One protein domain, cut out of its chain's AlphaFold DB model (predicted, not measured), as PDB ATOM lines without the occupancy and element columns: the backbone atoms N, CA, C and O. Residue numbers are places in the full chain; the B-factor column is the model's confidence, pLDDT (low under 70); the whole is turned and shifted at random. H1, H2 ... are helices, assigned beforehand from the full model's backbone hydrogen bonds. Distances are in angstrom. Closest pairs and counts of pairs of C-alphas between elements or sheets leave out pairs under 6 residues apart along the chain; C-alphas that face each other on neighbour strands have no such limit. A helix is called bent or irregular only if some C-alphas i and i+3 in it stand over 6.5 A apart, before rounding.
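AT A GLANCE: This is residues 24 to 160 of the 167 residues of an uncharacterized protein of Actinomadura sp. GC306 (UniProt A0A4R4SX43). Three long helices, H1, H3 and H4, lie side by side in an elongated bundle; H2 packs along H1, H5 on residues 108 to 116 of H4, and residues 24 to 29 of H1 stick out. The 137 printed residues, with five named helices, H1 to H5, are all helix by class and compact, with a radius of gyration of the C-alphas of 16.0 A and spans of 57 by 31 by 19 A.

IN THESE COORDINATES: Find C-alpha 24 at (149.790, 225.512, 239.159); from there H1 runs 50.9 A to residue 58. Next come H2, residues 66 to 77, H3, residues 82 to 102, 30.9 A, and H4, residues 108 to 133, 37.2 A. H5, residues 150 to 156, ends at (118.038, 249.074, 208.611) and is only just irregular: C-alphas 152 and 155 are 6.50 A apart.

HOW THE PARTS SIT: Residues 34 to 48 of H1 alone touch H2, a hairpin, closest at C-alphas 41 and 72, 5.0 A. H3 and H4 touch as a hairpin, tilt 18 degrees, closest at C-alphas 87 and 125, 4.9 A. H1, H2 and H4 have every O i to N i+4 pair within hydrogen-bond range, H3 14 of 17, H5 1 of 3, with 2 of 4 O i to N i+3.

THE WHOLE: The printed part has no cut; H4 to H5 is a long link. Residues 24 and 146 have pLDDT under 70.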
ATOM      1  N   SER A  24     150.236 224.108 239.240       63.34
ATOM      2  CA  SER A  24     149.790 225.512 239.159       63.34
ATOM      3  C   SER A  24     149.940 226.048 237.737       63.34
ATOM      4  O   SER A  24     149.012 226.662 237.216       63.34
ATOM      5  N   GLU A  25     151.071 225.753 237.100       71.00
ATOM      6  CA  GLU A  25     151.388 226.141 235.722       71.00
ATOM      7  C   GLU A  25     150.472 225.447 234.710       71.00
ATOM      8  O   GLU A  25     149.907 226.115 233.856       71.00
ATOM      9  N   GLU A  26     150.214 224.148 234.869       73.38
ATOM     10  CA  GLU A  26     149.272 223.369 234.055       73.38
ATOM     11  C   GLU A  26     147.838 223.909 234.166       73.38
ATOM     12  O   GLU A  26     147.167 224.096 233.155       73.38
ATOM     13  N   ARG A  27     147.367 224.251 235.378       79.12
ATOM     14  CA  ARG A  27     146.051 224.896 235.554       79.12
ATOM     15  C   ARG A  27     145.995 226.280 234.919       79.12
ATOM     16  O   ARG A  27     144.964 226.625 234.348       79.12
ATOM     17  N   LYS A  28     147.067 227.069 235.052       84.44
ATOM     18  CA  LYS A  28     147.170 228.385 234.420       84.44
ATOM     19  C   LYS A  28     147.119 228.230 232.899       84.44
ATOM     20  O   LYS A  28     146.264 228.840 232.281       84.44
ATOM     21  N   TRP A  29     147.937 227.348 232.329       82.81
ATOM     22  CA  TRP A  29     147.978 227.069 230.895       82.81
ATOM     23  C   TRP A  29     146.625 226.595 230.349       82.81
ATOM     24  O   TRP A  29     146.133 227.178 229.391       82.81
ATOM     25  N   VAL A  30     145.956 225.631 231.000       86.88
ATOM     26  CA  VAL A  30     144.609 225.180 230.588       86.88
ATOM     27  C   VAL A  30     143.585 226.318 230.650       86.88
ATOM     28  O   VAL A  30     142.734 226.427 229.770       86.88
ATOM     29  N   ARG A  31     143.632 227.171 231.681       89.56
ATOM     30  CA  ARG A  31     142.725 228.323 231.803       89.56
ATOM     31  C   ARG A  31     143.009 229.377 230.730       89.56
ATOM     32  O   ARG A  31     142.067 229.911 230.157       89.56
ATOM     33  N   ASP A  32     144.276 229.666 230.470       90.00
ATOM     34  CA  ASP A  32     144.693 230.686 229.513       90.00
ATOM     35  C   ASP A  32     144.377 230.216 228.070       90.00
ATOM     36  O   ASP A  32     143.783 230.971 227.308       90.00
ATOM     37  N   ALA A  33     144.598 228.933 227.744       90.31
ATOM     38  CA  ALA A  33     144.194 228.317 226.470       90.31
ATOM     39  C   ALA A  33     142.664 228.256 226.278       90.31
ATOM     40  O   ALA A  33     142.162 228.484 225.178       90.31
ATOM     41  N   LYS A  34     141.897 227.995 227.350       93.94
ATOM     42  CA  LYS A  34     140.430 228.140 227.327       93.94
ATOM     43  C   LYS A  34     140.015 229.573 227.014       93.94
ATOM     44  O   LYS A  34     139.143 229.769 226.180       93.94
ATOM     45  N   ALA A  35     140.615 230.559 227.683       94.19
ATOM     46  CA  ALA A  35     140.286 231.964 227.473       94.19
ATOM     47  C   ALA A  35     140.570 232.396 226.025       94.19
ATOM     48  O   ALA A  35     139.718 233.034 225.416       94.19
ATOM     49  N   GLU A  36     141.705 231.983 225.454       94.69
ATOM     50  CA  GLU A  36     142.046 232.218 224.045       94.69
ATOM     51  C   GLU A  36     141.014 231.596 223.089       94.69
ATOM     52  O   GLU A  36     140.484 232.289 222.221       94.69
ATOM     53  N   ALA A  37     140.657 230.320 223.279       94.56
ATOM     54  CA  ALA A  37     139.657 229.652 222.444       94.56
ATOM     55  C   ALA A  37     138.254 230.275 222.575       94.56
ATOM     56  O   ALA A  37     137.539 230.389 221.581       94.56
ATOM     57  N   PHE A  38     137.863 230.702 223.782       96.06
ATOM     58  CA  PHE A  38     136.577 231.362 224.025       96.06
ATOM     59  C   PHE A  38     136.519 232.734 223.345       96.06
ATOM     60  O   PHE A  38     135.523 233.037 222.697       96.06
ATOM     61  N   VAL A  39     137.587 233.537 223.440       94.81
ATOM     62  CA  VAL A  39     137.690 234.827 222.737       94.81
ATOM     63  C   VAL A  39     137.637 234.618 221.226       94.81
ATOM     64  O   VAL A  39     136.793 235.219 220.571       94.81
ATOM     65  N   LYS A  40     138.446 233.701 220.681       95.44
ATOM     66  CA  LYS A  40     138.481 233.430 219.237       95.44
ATOM     67  C   LYS A  40     137.136 232.937 218.691       95.44
ATOM     68  O   LYS A  40     136.750 233.319 217.592       95.44
ATOM     69  N   PHE A  41     136.408 232.108 219.440       96.19
ATOM     70  CA  PHE A  41     135.055 231.700 219.053       96.19
ATOM     71  C   PHE A  41     134.072 232.877 219.055       96.19
ATOM     72  O   PHE A  41     133.340 233.046 218.085       96.19
ATOM     73  N   LEU A  42     134.095 233.727 220.087       95.06
ATOM     74  CA  LEU A  42     133.242 234.918 220.156       95.06
ATOM     75  C   LEU A  42     133.538 235.916 219.025       95.06
ATOM     76  O   LEU A  42     132.606 236.451 218.435       95.06
ATOM     77  N   GLU A  43     134.812 236.124 218.678       94.12
ATOM     78  CA  GLU A  43     135.223 236.950 217.534       94.12
ATOM     79  C   GLU A  43     134.639 236.428 216.214       94.12
ATOM     80  O   GLU A  43     134.081 237.200 215.436       94.12
ATOM     81  N   GLN A  44     134.728 235.116 215.967       95.75
ATOM     82  CA  GLN A  44     134.182 234.505 214.752       95.75
ATOM     83  C   GLN A  44     132.648 234.498 214.736       95.75
ATOM     84  O   GLN A  44     132.063 234.759 213.689       95.75
ATOM     85  N   TYR A  45     131.994 234.262 215.879       94.44
ATOM     86  CA  TYR A  45     130.536 234.338 215.991       94.44
ATOM     87  C   TYR A  45     130.010 235.747 215.692       94.44
ATOM     88  O   TYR A  45     129.061 235.894 214.931       94.44
ATOM     89  N   VAL A  46     130.639 236.790 216.248       92.69
ATOM     90  CA  VAL A  46     130.228 238.181 215.993       92.69
ATOM     91  C   VAL A  46     130.474 238.571 214.533       92.69
ATOM     92  O   VAL A  46     129.636 239.250 213.949       92.69
ATOM     93  N   SER A  47     131.568 238.112 213.909       93.44
ATOM     94  CA  SER A  47     131.774 238.313 212.465       93.44
ATOM     95  C   SER A  47     130.653 237.663 211.645       93.44
ATOM     96  O   SER A  47     130.050 238.326 210.808       93.44
ATOM     97  N   LEU A  48     130.321 236.403 211.945       94.75
ATOM     98  CA  LEU A  48     129.252 235.655 211.285       94.75
ATOM     99  C   LEU A  48     127.872 236.318 211.467       94.75
ATOM    100  O   LEU A  48     127.124 236.451 210.503       94.75
ATOM    101  N   GLU A  49     127.540 236.778 212.677       92.50
ATOM    102  CA  GLU A  49     126.296 237.507 212.972       92.50
ATOM    103  C   GLU A  49     126.179 238.801 212.150       92.50
ATOM    104  O   GLU A  49     125.118 239.085 211.585       92.50
ATOM    105  N   ILE A  50     127.275 239.560 212.037       91.25
ATOM    106  CA  ILE A  50     127.344 240.766 211.205       91.25
ATOM    107  C   ILE A  50     127.133 240.407 209.728       91.25
ATOM    108  O   ILE A  50     126.251 240.986 209.093       91.25
ATOM    109  N   ASP A  51     127.871 239.428 209.199       93.75
ATOM    110  CA  ASP A  51     127.793 239.029 207.787       93.75
ATOM    111  C   ASP A  51     126.390 238.528 207.397       93.75
ATOM    112  O   ASP A  51     125.880 238.895 206.334       93.75
ATOM    113  N   LEU A  52     125.741 237.740 208.265       93.38
ATOM    114  CA  LEU A  52     124.374 237.238 208.073       93.38
ATOM    115  C   LEU A  52     123.324 238.356 208.140       93.38
ATOM    116  O   LEU A  52     122.418 238.406 207.304       93.38
ATOM    117  N   ARG A  53     123.429 239.279 209.109       90.50
ATOM    118  CA  ARG A  53     122.522 240.438 209.198       90.50
ATOM    119  C   ARG A  53     122.641 241.331 207.973       90.50
ATOM    120  O   ARG A  53     121.620 241.793 207.457       90.50
ATOM    121  N   ASP A  54     123.865 241.621 207.557       90.44
ATOM    122  CA  ASP A  54     124.121 242.550 206.465       90.44
ATOM    123  C   ASP A  54     123.682 241.908 205.131       90.44
ATOM    124  O   ASP A  54     123.069 242.579 204.302       90.44
ATOM    125  N   ALA A  55     123.839 240.584 204.975       91.69
ATOM    126  CA  ALA A  55     123.270 239.819 203.861       91.69
ATOM    127  C   ALA A  55     121.731 239.875 203.810       91.69
ATOM    128  O   ALA A  55     121.168 240.204 202.762       91.69
ATOM    129  N   TYR A  56     121.051 239.641 204.941       91.00
ATOM    130  CA  TYR A  56     119.591 239.777 205.048       91.00
ATOM    131  C   TYR A  56     119.117 241.208 204.755       91.00
ATOM    132  O   TYR A  56     118.133 241.407 204.042       91.00
ATOM    133  N   SER A  57     119.820 242.218 205.279       88.12
ATOM    134  CA  SER A  57     119.444 243.625 205.091       88.12
ATOM    135  C   SER A  57     119.577 244.076 203.633       88.12
ATOM    136  O   SER A  57     118.757 244.854 203.146       88.12
ATOM    137  N   GLU A  58     120.582 243.560 202.923       89.31
ATOM    138  CA  GLU A  58     120.838 243.853 201.508       89.31
ATOM    139  C   GLU A  58     120.094 242.915 200.536       89.31
ATOM    140  O   GLU A  58     120.069 243.182 199.334       89.31
ATOM    141  N   GLY A  59     119.462 241.840 201.026       87.50
ATOM    142  CA  GLY A  59     118.748 240.860 200.198       87.50
ATOM    143  C   GLY A  59     119.674 240.050 199.284       87.50
ATOM    144  O   GLY A  59     119.337 239.800 198.124       87.50
ATOM    145  N   ARG A  60     120.858 239.679 199.785       88.69
ATOM    146  CA  ARG A  60     121.884 238.910 199.059       88.69
ATOM    147  C   ARG A  60     122.245 237.621 199.794       88.69
ATOM    148  O   ARG A  60     121.963 237.477 200.977       88.69
ATOM    149  N   ALA A  61     122.951 236.729 199.100       87.69
ATOM    150  CA  ALA A  61     123.634 235.611 199.744       87.69
ATOM    151  C   ALA A  61     124.636 236.109 200.804       87.69
ATOM    152  O   ALA A  61     125.236 237.190 200.663       87.69
ATOM    153  N   ASP A  62     124.832 235.310 201.850       89.81
ATOM    154  CA  ASP A  62     125.870 235.572 202.832       89.81
ATOM    155  C   ASP A  62     127.269 235.437 202.212       89.81
ATOM    156  O   ASP A  62     127.478 234.815 201.168       89.81
ATOM    157  N   ALA A  63     128.228 236.101 202.846       90.62
ATOM    158  CA  ALA A  63     129.636 236.069 202.465       90.62
ATOM    159  C   ALA A  63     130.508 235.667 203.666       90.62
ATOM    160  O   ALA A  63     131.678 236.044 203.729       90.62
ATOM    161  N   ALA A  64     129.915 234.965 204.636       93.75
ATOM    162  CA  ALA A  64     130.525 234.748 205.935       93.75
ATOM    163  C   ALA A  64     131.721 233.793 205.855       93.75
ATOM    164  O   ALA A  64     131.741 232.843 205.063       93.75
ATOM    165  N   ASP A  65     132.715 233.999 206.726       94.56
ATOM    166  CA  ASP A  65     133.840 233.070 206.861       94.56
ATOM    167  C   ASP A  65     133.439 231.809 207.645       94.56
ATOM    168  O   ASP A  65     133.841 231.569 208.788       94.56
ATOM    169  N   TRP A  66     132.657 230.951 206.988       95.00
ATOM    170  CA  TRP A  66     132.304 229.624 207.483       95.00
ATOM    171  C   TRP A  66     133.534 228.769 207.808       95.00
ATOM    172  O   TRP A  66     133.457 227.902 208.681       95.00
ATOM    173  N   GLN A  67     134.681 228.987 207.153       96.00
ATOM    174  CA  GLN A  67     135.904 228.242 207.451       96.00
ATOM    175  C   GLN A  67     136.515 228.704 208.781       96.00
ATOM    176  O   GLN A  67     136.885 227.865 209.609       96.00
ATOM    177  N   GLY A  68     136.601 230.015 209.002       94.19
ATOM    178  CA  GLY A  68     137.042 230.632 210.249       94.19
ATOM    179  C   GLY A  68     136.151 230.243 211.430       94.19
ATOM    180  O   GLY A  68     136.662 229.748 212.442       94.19
ATOM    181  N   TYR A  69     134.827 230.331 211.256       96.06
ATOM    182  CA  TYR A  69     133.836 229.917 212.254       96.06
ATOM    183  C   TYR A  69     133.987 228.441 212.652       96.06
ATOM    184  O   TYR A  69     134.225 228.129 213.822       96.06
ATOM    185  N   ASN A  70     133.980 227.525 211.676       95.38
ATOM    186  CA  ASN A  70     134.168 226.092 211.934       95.38
ATOM    187  C   ASN A  70     135.543 225.775 212.552       95.38
ATOM    188  O   ASN A  70     135.658 224.899 213.411       95.38
ATOM    189  N   THR A  71     136.597 226.507 212.177       94.75
ATOM    190  CA  THR A  71     137.930 226.350 212.786       94.75
ATOM    191  C   THR A  71     137.923 226.754 214.262       94.75
ATOM    192  O   THR A  71     138.553 226.084 215.087       94.75
ATOM    193  N   ALA A  72     137.203 227.820 214.622       95.62
ATOM    194  CA  ALA A  72     137.055 228.242 216.011       95.62
ATOM    195  C   ALA A  72     136.188 227.271 216.830       95.62
ATOM    196  O   ALA A  72     136.567 226.957 217.957       95.62
ATOM    197  N   LEU A  73     135.112 226.714 216.259       94.56
ATOM    198  CA  LEU A  73     134.325 225.634 216.874       94.56
ATOM    199  C   LEU A  73     135.174 224.393 217.185       94.56
ATOM    200  O   LEU A  73     135.122 223.861 218.297       94.56
ATOM    201  N   VAL A  74     136.007 223.947 216.238       93.50
ATOM    202  CA  VAL A  74     136.926 222.821 216.467       93.50
ATOM    203  C   VAL A  74     137.932 223.158 217.572       93.50
ATOM    204  O   VAL A  74     138.105 222.355 218.489       93.50
ATOM    205  N   ALA A  75     138.545 224.346 217.553       92.12
ATOM    206  CA  ALA A  75     139.468 224.774 218.609       92.12
ATOM    207  C   ALA A  75     138.791 224.836 219.994       92.12
ATOM    208  O   ALA A  75     139.353 224.356 220.981       92.12
ATOM    209  N   LEU A  76     137.563 225.357 220.057       94.31
ATOM    210  CA  LEU A  76     136.723 225.393 221.252       94.31
ATOM    211  C   LEU A  76     136.458 223.978 221.786       94.31
ATOM    212  O   LEU A  76     136.657 223.731 222.976       94.31
ATOM    213  N   SER A  77     136.083 223.034 220.915       92.06
ATOM    214  CA  SER A  77     135.758 221.646 221.285       92.06
ATOM    215  C   SER A  77     136.897 220.894 221.992       92.06
ATOM    216  O   SER A  77     136.636 219.983 222.777       92.06
ATOM    217  N   LEU A  78     138.153 221.298 221.765       92.75
ATOM    218  CA  LEU A  78     139.340 220.670 222.356       92.75
ATOM    219  C   LEU A  78     139.601 221.101 223.809       92.75
ATOM    220  O   LEU A  78     140.311 220.399 224.533       92.75
ATOM    221  N   VAL A  79     139.062 222.248 224.240       93.12
ATOM    222  CA  VAL A  79     139.351 222.850 225.560       93.12
ATOM    223  C   VAL A  79     138.105 223.178 226.388       93.12
ATOM    224  O   VAL A  79     138.203 223.319 227.613       93.12
ATOM    225  N   ALA A  80     136.934 223.304 225.763       93.00
ATOM    226  CA  ALA A  80     135.680 223.614 226.437       93.00
ATOM    227  C   ALA A  80     135.227 222.457 227.351       93.00
ATOM    228  O   ALA A  80     135.247 221.294 226.946       93.00
ATOM    229  N   PRO A  81     134.798 222.735 228.599       94.94
ATOM    230  CA  PRO A  81     134.062 221.751 229.382       94.94
ATOM    231  C   PRO A  81     132.657 221.552 228.793       94.94
ATOM    232  O   PRO A  81     132.132 222.429 228.107       94.94
ATOM    233  N   ARG A  82     132.025 220.423 229.135       95.50
ATOM    234  CA  ARG A  82     130.707 220.008 228.625       95.50
ATOM    235  C   ARG A  82     129.646 221.110 228.695       95.50
ATOM    236  O   ARG A  82     128.845 221.231 227.777       95.50
ATOM    237  N   GLU A  83     129.632 221.888 229.772       96.62
ATOM    238  CA  GLU A  83     128.657 222.955 230.013       96.62
ATOM    239  C   GLU A  83     128.804 224.113 229.015       96.62
ATOM    240  O   GLU A  83     127.803 224.649 228.554       96.62
ATOM    241  N   VAL A  84     130.041 224.445 228.624       97.44
ATOM    242  CA  VAL A  84     130.323 225.458 227.596       97.44
ATOM    243  C   VAL A  84     129.977 224.914 226.214       97.44
ATOM    244  O   VAL A  84     129.317 225.604 225.447       97.44
ATOM    245  N   SER A  85     130.338 223.663 225.904       96.38
ATOM    246  CA  SER A  85     129.972 223.035 224.626       96.38
ATOM    247  C   SER A  85     128.450 222.943 224.440       96.38
ATOM    248  O   SER A  85     127.948 223.219 223.359       96.38
ATOM    249  N   ALA A  86     127.697 222.639 225.502       97.25
ATOM    250  CA  ALA A  86     126.229 222.627 225.490       97.25
ATOM    251  C   ALA A  86     125.587 224.035 225.456       97.25
ATOM    252  O   ALA A  86     124.372 224.164 225.303       97.25
ATOM    253  N   ALA A  87     126.374 225.100 225.624       97.44
ATOM    254  CA  ALA A  87     125.915 226.471 225.424       97.44
ATOM    255  C   ALA A  87     126.091 226.955 223.972       97.44
ATOM    256  O   ALA A  87     125.491 227.964 223.618       97.44
ATOM    257  N   VAL A  88     126.850 226.227 223.140       97.25
ATOM    258  CA  VAL A  88     127.025 226.506 221.701       97.25
ATOM    259  C   VAL A  88     125.815 226.050 220.883       97.25
ATOM    260  O   VAL A  88     125.427 226.738 219.953       97.25
ATOM    261  N   GLU A  89     125.178 224.934 221.243       96.69
ATOM    262  CA  GLU A  89     124.033 224.363 220.506       96.69
ATOM    263  C   GLU A  89     122.905 225.391 220.226       96.69
ATOM    264  O   GLU A  89     122.577 225.574 219.057       96.69
ATOM    265  N   PRO A  90     122.414 226.191 221.200       96.62
ATOM    266  CA  PRO A  90     121.441 227.256 220.915       96.62
ATOM    267  C   PRO A  90     121.965 228.410 220.042       96.62
ATOM    268  O   PRO A  90     121.170 229.174 219.500       96.62
ATOM    269  N   MET A  91     123.287 228.591 219.941       96.06
ATOM    270  CA  MET A  91     123.896 229.589 219.050       96.06
ATOM    271  C   MET A  91     123.880 229.089 217.602       96.06
ATOM    272  O   MET A  91     123.550 229.865 216.709       96.06
ATOM    273  N   GLU A  92     124.168 227.799 217.381       96.25
ATOM    274  CA  GLU A  92     124.033 227.136 216.073       96.25
ATOM    275  C   GLU A  92     122.573 227.132 215.600       96.25
ATOM    276  O   GLU A  92     122.303 227.479 214.454       96.25
ATOM    277  N   GLU A  93     121.622 226.817 216.490       96.94
ATOM    278  CA  GLU A  93     120.184 226.902 216.194       96.94
ATOM    279  C   GLU A  93     119.797 228.322 215.751       96.94
ATOM    280  O   GLU A  93     119.171 228.499 214.708       96.94
ATOM    281  N   ALA A  94     120.221 229.355 216.488       96.31
ATOM    282  CA  ALA A  94     119.918 230.743 216.137       96.31
ATOM    283  C   ALA A  94     120.581 231.194 214.816       96.31
ATOM    284  O   ALA A  94     119.973 231.951 214.060       96.31
ATOM    285  N   ILE A  95     121.789 230.704 214.504       95.75
ATOM    286  CA  ILE A  95     122.438 230.897 213.196       95.75
ATOM    287  C   ILE A  95     121.628 230.218 212.085       95.75
ATOM    288  O   ILE A  95     121.361 230.843 211.062       95.75
ATOM    289  N   GLN A  96     121.202 228.969 212.276       95.81
ATOM    290  CA  GLN A  96     120.428 228.231 211.278       95.81
ATOM    291  C   GLN A  96     119.094 228.926 210.970       95.81
ATOM    292  O   GLN A  96     118.740 229.086 209.801       95.81
ATOM    293  N   GLU A  97     118.381 229.390 211.996       96.44
ATOM    294  CA  GLU A  97     117.148 230.169 211.835       96.44
ATOM    295  C   GLU A  97     117.404 231.491 211.083       96.44
ATOM    296  O   GLU A  97     116.593 231.894 210.250       96.44
ATOM    297  N   MET A  98     118.558 232.134 211.306       94.81
ATOM    298  CA  MET A  98     118.970 233.345 210.587       94.81
ATOM    299  C   MET A  98     119.272 233.087 209.100       94.81
ATOM    300  O   MET A  98     118.886 233.898 208.259       94.81
ATOM    301  N   ILE A  99     119.897 231.954 208.753       94.69
ATOM    302  CA  ILE A  99     120.108 231.538 207.351       94.69
ATOM    303  C   ILE A  99     118.757 231.288 206.664       94.69
ATOM    304  O   ILE A  99     118.495 231.842 205.599       94.69
ATOM    305  N   ILE A 100     117.874 230.504 207.296       94.50
ATOM    306  CA  ILE A 100     116.539 230.175 206.760       94.50
ATOM    307  C   ILE A 100     115.709 231.446 206.527       94.50
ATOM    308  O   ILE A 100     114.987 231.552 205.535       94.50
ATOM    309  N   LEU A 101     115.823 232.426 207.426       93.12
ATOM    310  CA  LEU A 101     115.203 233.738 207.278       93.12
ATOM    311  C   LEU A 101     115.842 234.568 206.145       93.12
ATOM    312  O   LEU A 101     115.119 235.279 205.447       93.12
ATOM    313  N   GLY A 102     117.159 234.458 205.942       91.31
ATOM    314  CA  GLY A 102     117.920 235.056 204.836       91.31
ATOM    315  C   GLY A 102     117.492 234.582 203.445       91.31
ATOM    316  O   GLY A 102     117.384 235.397 202.531       91.31
ATOM    317  N   ASP A 103     117.174 233.295 203.305       89.69
ATOM    318  CA  ASP A 103     116.646 232.706 202.064       89.69
ATOM    319  C   ASP A 103     115.171 233.089 201.788       89.69
ATOM    320  O   ASP A 103     114.645 232.863 200.691       89.69
ATOM    321  N   GLY A 104     114.477 233.647 202.785       87.19
ATOM    322  CA  GLY A 104     113.063 234.006 202.730       87.19
ATOM    323  C   GLY A 104     112.777 235.453 202.291       87.19
ATOM    324  O   GLY A 104     113.667 236.298 202.192       87.19
ATOM    325  N   PRO A 105     111.499 235.800 202.040       86.94
ATOM    326  CA  PRO A 105     111.097 237.196 201.898       86.94
ATOM    327  C   PRO A 105     111.242 237.942 203.243       86.94
ATOM    328  O   PRO A 105     110.908 237.366 204.281       86.94
ATOM    329  N   PRO A 106     111.626 239.237 203.251       88.38
ATOM    330  CA  PRO A 106     111.811 240.005 204.483       88.38
ATOM    331  C   PRO A 106     110.620 239.954 205.450       88.38
ATOM    332  O   PRO A 106     109.494 240.310 205.096       88.38
ATOM    333  N   ASN A 107     110.885 239.567 206.697       90.81
ATOM    334  CA  ASN A 107     109.903 239.433 207.766       90.81
ATOM    335  C   ASN A 107     110.478 239.993 209.078       90.81
ATOM    336  O   ASN A 107     111.331 239.376 209.709       90.81
ATOM    337  N   HIS A 108     110.025 241.182 209.492       90.12
ATOM    338  CA  HIS A 108     110.577 241.869 210.671       90.12
ATOM    339  C   HIS A 108     110.230 241.180 211.988       90.12
ATOM    340  O   HIS A 108     111.064 241.172 212.883       90.12
ATOM    341  N   THR A 109     109.033 240.599 212.109       90.81
ATOM    342  CA  THR A 109     108.613 239.868 213.317       90.81
ATOM    343  C   THR A 109     109.477 238.629 213.525       90.81
ATOM    344  O   THR A 109     109.902 238.335 214.639       90.81
ATOM    345  N   GLU A 110     109.772 237.924 212.433       92.94
ATOM    346  CA  GLU A 110     110.632 236.745 212.464       92.94
ATOM    347  C   GLU A 110     112.084 237.126 212.745       92.94
ATOM    348  O   GLU A 110     112.734 236.515 213.589       92.94
ATOM    349  N   TYR A 111     112.561 238.208 212.125       92.31
ATOM    350  CA  TYR A 111     113.876 238.766 212.414       92.31
ATOM    351  C   TYR A 111     114.013 239.180 213.888       92.31
ATOM    352  O   TYR A 111     115.021 238.865 214.511       92.31
ATOM    353  N   GLU A 112     113.008 239.836 214.480       92.44
ATOM    354  CA  GLU A 112     113.005 240.196 215.906       92.44
ATOM    355  C   GLU A 112     113.136 238.953 216.802       92.44
ATOM    356  O   GLU A 112     113.937 238.950 217.741       92.44
ATOM    357  N   ARG A 113     112.415 237.868 216.470       94.38
ATOM    358  CA  ARG A 113     112.507 236.578 217.171       94.38
ATOM    359  C   ARG A 113     113.910 235.974 217.065       94.38
ATOM    360  O   ARG A 113     114.496 235.626 218.089       94.38
ATOM    361  N   VAL A 114     114.451 235.856 215.853       94.44
ATOM    362  CA  VAL A 114     115.781 235.270 215.612       94.44
ATOM    363  C   VAL A 114     116.873 236.101 216.288       94.44
ATOM    364  O   VAL A 114     117.721 235.556 216.993       94.44
ATOM    365  N   HIS A 115     116.801 237.428 216.191       91.81
ATOM    366  CA  HIS A 115     117.726 238.339 216.859       91.81
ATOM    367  C   HIS A 115     117.700 238.185 218.392       91.81
ATOM    368  O   HIS A 115     118.746 238.227 219.050       91.81
ATOM    369  N   ALA A 116     116.517 237.996 218.989       92.00
ATOM    370  CA  ALA A 116     116.397 237.713 220.416       92.00
ATOM    371  C   ALA A 116     117.072 236.379 220.793       92.00
ATOM    372  O   ALA A 116     117.834 236.347 221.759       92.00
ATOM    373  N   LEU A 117     116.888 235.322 219.990       94.00
ATOM    374  CA  LEU A 117     117.541 234.020 220.189       94.00
ATOM    375  C   LEU A 117     119.072 234.100 220.078       94.00
ATOM    376  O   LEU A 117     119.774 233.532 220.918       94.00
ATOM    377  N   MET A 118     119.609 234.844 219.106       93.06
ATOM    378  CA  MET A 118     121.057 235.095 218.993       93.06
ATOM    379  C   MET A 118     121.591 235.828 220.235       93.06
ATOM    380  O   MET A 118     122.624 235.458 220.792       93.06
ATOM    381  N   THR A 119     120.850 236.820 220.737       92.31
ATOM    382  CA  THR A 119     121.229 237.581 221.941       92.31
ATOM    383  C   THR A 119     121.208 236.711 223.209       92.31
ATOM    384  O   THR A 119     122.136 236.769 224.024       92.31
ATOM    385  N   GLU A 120     120.170 235.887 223.389       93.19
ATOM    386  CA  GLU A 120     120.017 235.002 224.551       93.19
ATOM    387  C   GLU A 120     121.066 233.879 224.555       93.19
ATOM    388  O   GLU A 120     121.732 233.651 225.572       93.19
ATOM    389  N   SER A 121     121.267 233.216 223.413       95.31
ATOM    390  CA  SER A 121     122.247 232.133 223.260       95.31
ATOM    391  C   SER A 121     123.687 232.616 223.470       95.31
ATOM    392  O   SER A 121     124.426 232.006 224.247       95.31
ATOM    393  N   TYR A 122     124.058 233.771 222.904       94.69
ATOM    394  CA  TYR A 122     125.347 234.419 223.161       94.69
ATOM    395  C   TYR A 122     125.544 234.732 224.656       94.69
ATOM    396  O   TYR A 122     126.597 234.433 225.225       94.69
ATOM    397  N   SER A 123     124.521 235.268 225.336       94.88
ATOM    398  CA  SER A 123     124.572 235.536 226.784       94.88
ATOM    399  C   SER A 123     124.767 234.262 227.615       94.88
ATOM    400  O   SER A 123     125.608 234.221 228.522       94.88
ATOM    401  N   LYS A 124     124.049 233.183 227.271       95.56
ATOM    402  CA  LYS A 124     124.196 231.858 227.889       95.56
ATOM    403  C   LYS A 124     125.627 231.331 227.739       95.56
ATOM    404  O   LYS A 124     126.230 230.930 228.738       95.56
ATOM    405  N   PHE A 125     126.193 231.387 226.532       96.62
ATOM    406  CA  PHE A 125     127.573 230.969 226.279       96.62
ATOM    407  C   PHE A 125     128.588 231.803 227.063       96.62
ATOM    408  O   PHE A 125     129.432 231.234 227.755       96.62
ATOM    409  N   VAL A 126     128.489 233.138 227.028       95.94
ATOM    410  CA  VAL A 126     129.393 234.032 227.774       95.94
ATOM    411  C   VAL A 126     129.360 233.723 229.272       95.94
ATOM    412  O   VAL A 126     130.407 233.708 229.925       95.94
ATOM    413  N   ASN A 127     128.188 233.420 229.831       96.44
ATOM    414  CA  ASN A 127     128.055 233.088 231.245       96.44
ATOM    415  C   ASN A 127     128.657 231.724 231.613       96.44
ATOM    416  O   ASN A 127     129.399 231.653 232.596       96.44
ATOM    417  N   GLU A 128     128.454 230.670 230.817       97.06
ATOM    418  CA  GLU A 128     129.122 229.381 231.064       97.06
ATOM    419  C   GLU A 128     130.640 229.448 230.804       97.06
ATOM    420  O   GLU A 128     131.431 228.873 231.558       97.06
ATOM    421  N   ALA A 129     131.088 230.231 229.815       95.94
ATOM    422  CA  ALA A 129     132.502 230.501 229.563       95.94
ATOM    423  C   ALA A 129     133.167 231.200 230.766       95.94
ATOM    424  O   ALA A 129     134.192 230.727 231.270       95.94
ATOM    425  N   ARG A 130     132.549 232.267 231.299       95.31
ATOM    426  CA  ARG A 130     133.003 232.959 232.523       95.31
ATOM    427  C   ARG A 130     133.052 232.008 233.720       95.31
ATOM    428  O   ARG A 130     134.069 231.953 234.408       95.31
ATOM    429  N   ARG A 131     132.013 231.191 233.917       95.50
ATOM    430  CA  ARG A 131     131.922 230.195 235.000       95.50
ATOM    431  C   ARG A 131     132.959 229.067 234.892       95.50
ATOM    432  O   ARG A 131     133.424 228.555 235.913       95.50
ATOM    433  N   SER A 132     133.344 228.690 233.671       94.62
ATOM    434  CA  SER A 132     134.425 227.735 233.375       94.62
ATOM    435  C   SER A 132     135.816 228.292 233.713       94.62
ATOM    436  O   SER A 132     136.694 227.522 234.118       94.62
ATOM    437  N   LEU A 133     136.021 229.609 233.570       93.62
ATOM    438  CA  LEU A 133     137.277 230.294 233.906       93.62
ATOM    439  C   LEU A 133     137.380 230.629 235.404       93.62
ATOM    440  O   LEU A 133     138.431 230.395 236.006       93.62
ATOM    441  N   ASP A 134     136.294 231.111 236.016       93.50
ATOM    442  CA  ASP A 134     136.141 231.263 237.465       93.50
ATOM    443  C   ASP A 134     134.714 230.907 237.910       93.50
ATOM    444  O   ASP A 134     133.743 231.596 237.592       93.50
ATOM    445  N   ARG A 135     134.607 229.856 238.734       90.25
ATOM    446  CA  ARG A 135     133.341 229.331 239.276       90.25
ATOM    447  C   ARG A 135     132.636 230.297 240.235       90.25
ATOM    448  O   ARG A 135     131.493 230.026 240.593       90.25
ATOM    449  N   LYS A 136     133.309 231.366 240.679       92.19
ATOM    450  CA  LYS A 136     132.733 232.452 241.488       92.19
ATOM    451  C   LYS A 136     132.176 233.610 240.655       92.19
ATOM    452  O   LYS A 136     131.610 234.524 241.242       92.19
ATOM    453  N   SER A 137     132.325 233.588 239.328       90.50
ATOM    454  CA  SER A 137     131.742 234.613 238.460       90.50
ATOM    455  C   SER A 137     130.219 234.606 238.577       90.50
ATOM    456  O   SER A 137     129.572 233.632 238.194       90.50
ATOM    457  N   GLU A 138     129.648 235.704 239.064       92.19
ATOM    458  CA  GLU A 138     128.207 235.951 238.985       92.19
ATOM    459  C   GLU A 138     127.795 236.122 237.511       92.19
ATOM    460  O   GLU A 138     128.558 236.731 236.746       92.19
ATOM    461  N   PRO A 139     126.642 235.579 237.071       91.19
ATOM    462  CA  PRO A 139     126.153 235.753 235.703       91.19
ATOM    463  C   PRO A 139     126.030 237.231 235.312       91.19
ATOM    464  O   PRO A 139     125.687 238.074 236.132       91.19
ATOM    465  N   LEU A 140     126.306 237.546 234.047       90.25
ATOM    466  CA  LEU A 140     125.935 238.826 233.460       90.25
ATOM    467  C   LEU A 140     124.415 238.857 233.289       90.25
ATOM    468  O   LEU A 140     123.865 238.001 232.598       90.25
ATOM    469  N   GLU A 141     123.770 239.864 233.873       86.88
ATOM    470  CA  GLU A 141     122.363 240.199 233.606       86.88
ATOM    471  C   GLU A 141     122.197 240.949 232.273       86.88
ATOM    472  O   GLU A 141     121.135 240.911 231.659       86.88
ATOM    473  N   PHE A 142     123.258 241.613 231.806       79.62
ATOM    474  CA  PHE A 142     123.308 242.328 230.534       79.62
ATOM    475  C   PHE A 142     124.688 242.196 229.880       79.62
ATOM    476  O   PHE A 142     125.717 242.080 230.549       79.62
ATOM    477  N   LEU A 143     124.709 242.239 228.552       79.06
ATOM    478  CA  LEU A 143     125.927 242.165 227.755       79.06
ATOM    479  C   LEU A 143     126.548 243.555 227.564       79.06
ATOM    480  O   LEU A 143     125.848 244.531 227.313       79.06
ATOM    481  N   VAL A 144     127.881 243.630 227.637       71.25
ATOM    482  CA  VAL A 144     128.661 244.851 227.329       71.25
ATOM    483  C   VAL A 144     129.009 244.933 225.826       71.25
ATOM    484  O   VAL A 144     129.480 245.959 225.346       71.25
ATOM    485  N   GLY A 145     128.745 243.862 225.071       70.31
ATOM    486  CA  GLY A 145     128.901 243.748 223.619       70.31
ATOM    487  C   GLY A 145     128.383 242.392 223.119       70.31
ATOM    488  O   GLY A 145     128.124 241.501 223.930       70.31
ATOM    489  N   GLY A 146     128.231 242.243 221.804       68.81
ATOM    490  CA  GLY A 146     127.499 241.148 221.152       68.81
ATOM    491  C   GLY A 146     126.501 241.731 220.138       68.81
ATOM    492  O   GLY A 146     126.714 242.875 219.715       68.81
ATOM    493  N   PRO A 147     125.409 241.014 219.806       73.00
ATOM    494  CA  PRO A 147     124.384 241.515 218.897       73.00
ATOM    495  C   PRO A 147     123.849 242.896 219.326       73.00
ATOM    496  O   PRO A 147     123.517 243.089 220.505       73.00
ATOM    497  N   PRO A 148     123.771 243.887 218.418       74.56
ATOM    498  CA  PRO A 148     123.287 245.226 218.746       74.56
ATOM    499  C   PRO A 148     121.806 245.184 219.158       74.56
ATOM    500  O   PRO A 148     121.023 244.462 218.556       74.56
ATOM    501  N   PRO A 149     121.350 245.969 220.148       79.81
ATOM    502  CA  PRO A 149     119.980 245.852 220.643       79.81
ATOM    503  C   PRO A 149     118.951 246.170 219.547       79.81
ATOM    504  O   PRO A 149     119.112 247.137 218.802       79.81
ATOM    505  N   TRP A 150     117.860 245.396 219.498       82.44
ATOM    506  CA  TRP A 150     116.867 245.370 218.406       82.44
ATOM    507  C   TRP A 150     116.478 246.742 217.825       82.44
ATOM    508  O   TRP A 150     116.470 246.939 216.609       82.44
ATOM    509  N   HIS A 151     116.223 247.730 218.685       79.38
ATOM    510  CA  HIS A 151     115.838 249.086 218.278       79.38
ATOM    511  C   HIS A 151     116.882 249.806 217.394       79.38
ATOM    512  O   HIS A 151     116.522 250.708 216.639       79.38
ATOM    513  N   MET A 152     118.161 249.419 217.459       79.88
ATOM    514  CA  MET A 152     119.227 249.933 216.588       79.88
ATOM    515  C   MET A 152     119.278 249.240 215.221       79.88
ATOM    516  O   MET A 152     119.799 249.843 214.277       79.88
ATOM    517  N   VAL A 153     118.751 248.012 215.125       80.69
ATOM    518  CA  VAL A 153     118.755 247.159 213.925       80.69
ATOM    519  C   VAL A 153     117.513 247.386 213.074       80.69
ATOM    520  O   VAL A 153     117.640 247.571 211.867       80.69
ATOM    521  N   ARG A 154     116.326 247.468 213.692       81.62
ATOM    522  CA  ARG A 154     115.028 247.586 212.998       81.62
ATOM    523  C   ARG A 154     114.992 248.669 211.907       81.62
ATOM    524  O   ARG A 154     114.359 248.483 210.877       81.62
ATOM    525  N   ARG A 155     115.690 249.792 212.114       81.94
ATOM    526  CA  ARG A 155     115.785 250.917 211.158       81.94
ATOM    527  C   ARG A 155     116.509 250.601 209.838       81.94
ATOM    528  O   ARG A 155     116.446 251.419 208.928       81.94
ATOM    529  N   TRP A 156     117.227 249.482 209.763       79.88
ATOM    530  CA  TRP A 156     118.038 249.074 208.611       79.88
ATOM    531  C   TRP A 156     117.450 247.885 207.844       79.88
ATOM    532  O   TRP A 156     118.061 247.422 206.887       79.88
ATOM    533  N   LEU A 157     116.279 247.383 208.247       84.44
ATOM    534  CA  LEU A 157     115.674 246.224 207.600       84.44
ATOM    535  C   LEU A 157     114.931 246.614 206.308       84.44
ATOM    536  O   LEU A 157     114.235 247.633 206.289       84.44
ATOM    537  N   PRO A 158     115.001 245.791 205.246       83.88
ATOM    538  CA  PRO A 158     114.221 245.996 204.031       83.88
ATOM    539  C   PRO A 158     112.716 245.873 204.330       83.88
ATOM    540  O   PRO A 158     112.325 245.062 205.174       83.88
ATOM    541  N   PRO A 159     111.844 246.649 203.657       81.62
ATOM    542  CA  PRO A 159     110.418 246.698 203.973       81.62
ATOM    543  C   PRO A 159     109.743 245.340 203.757       81.62
ATOM    544  O   PRO A 159     109.835 244.731 202.679       81.62
ATOM    545  N   SER A 160     109.016 244.877 204.774       78.81
ATOM    546  CA  SER A 160     108.299 243.608 204.691       78.81
ATOM    547  C   SER A 160     107.191 243.665 203.622       78.81
ATOM    548  O   SER A 160     106.713 244.743 203.251       78.81
TER     549      SER A 160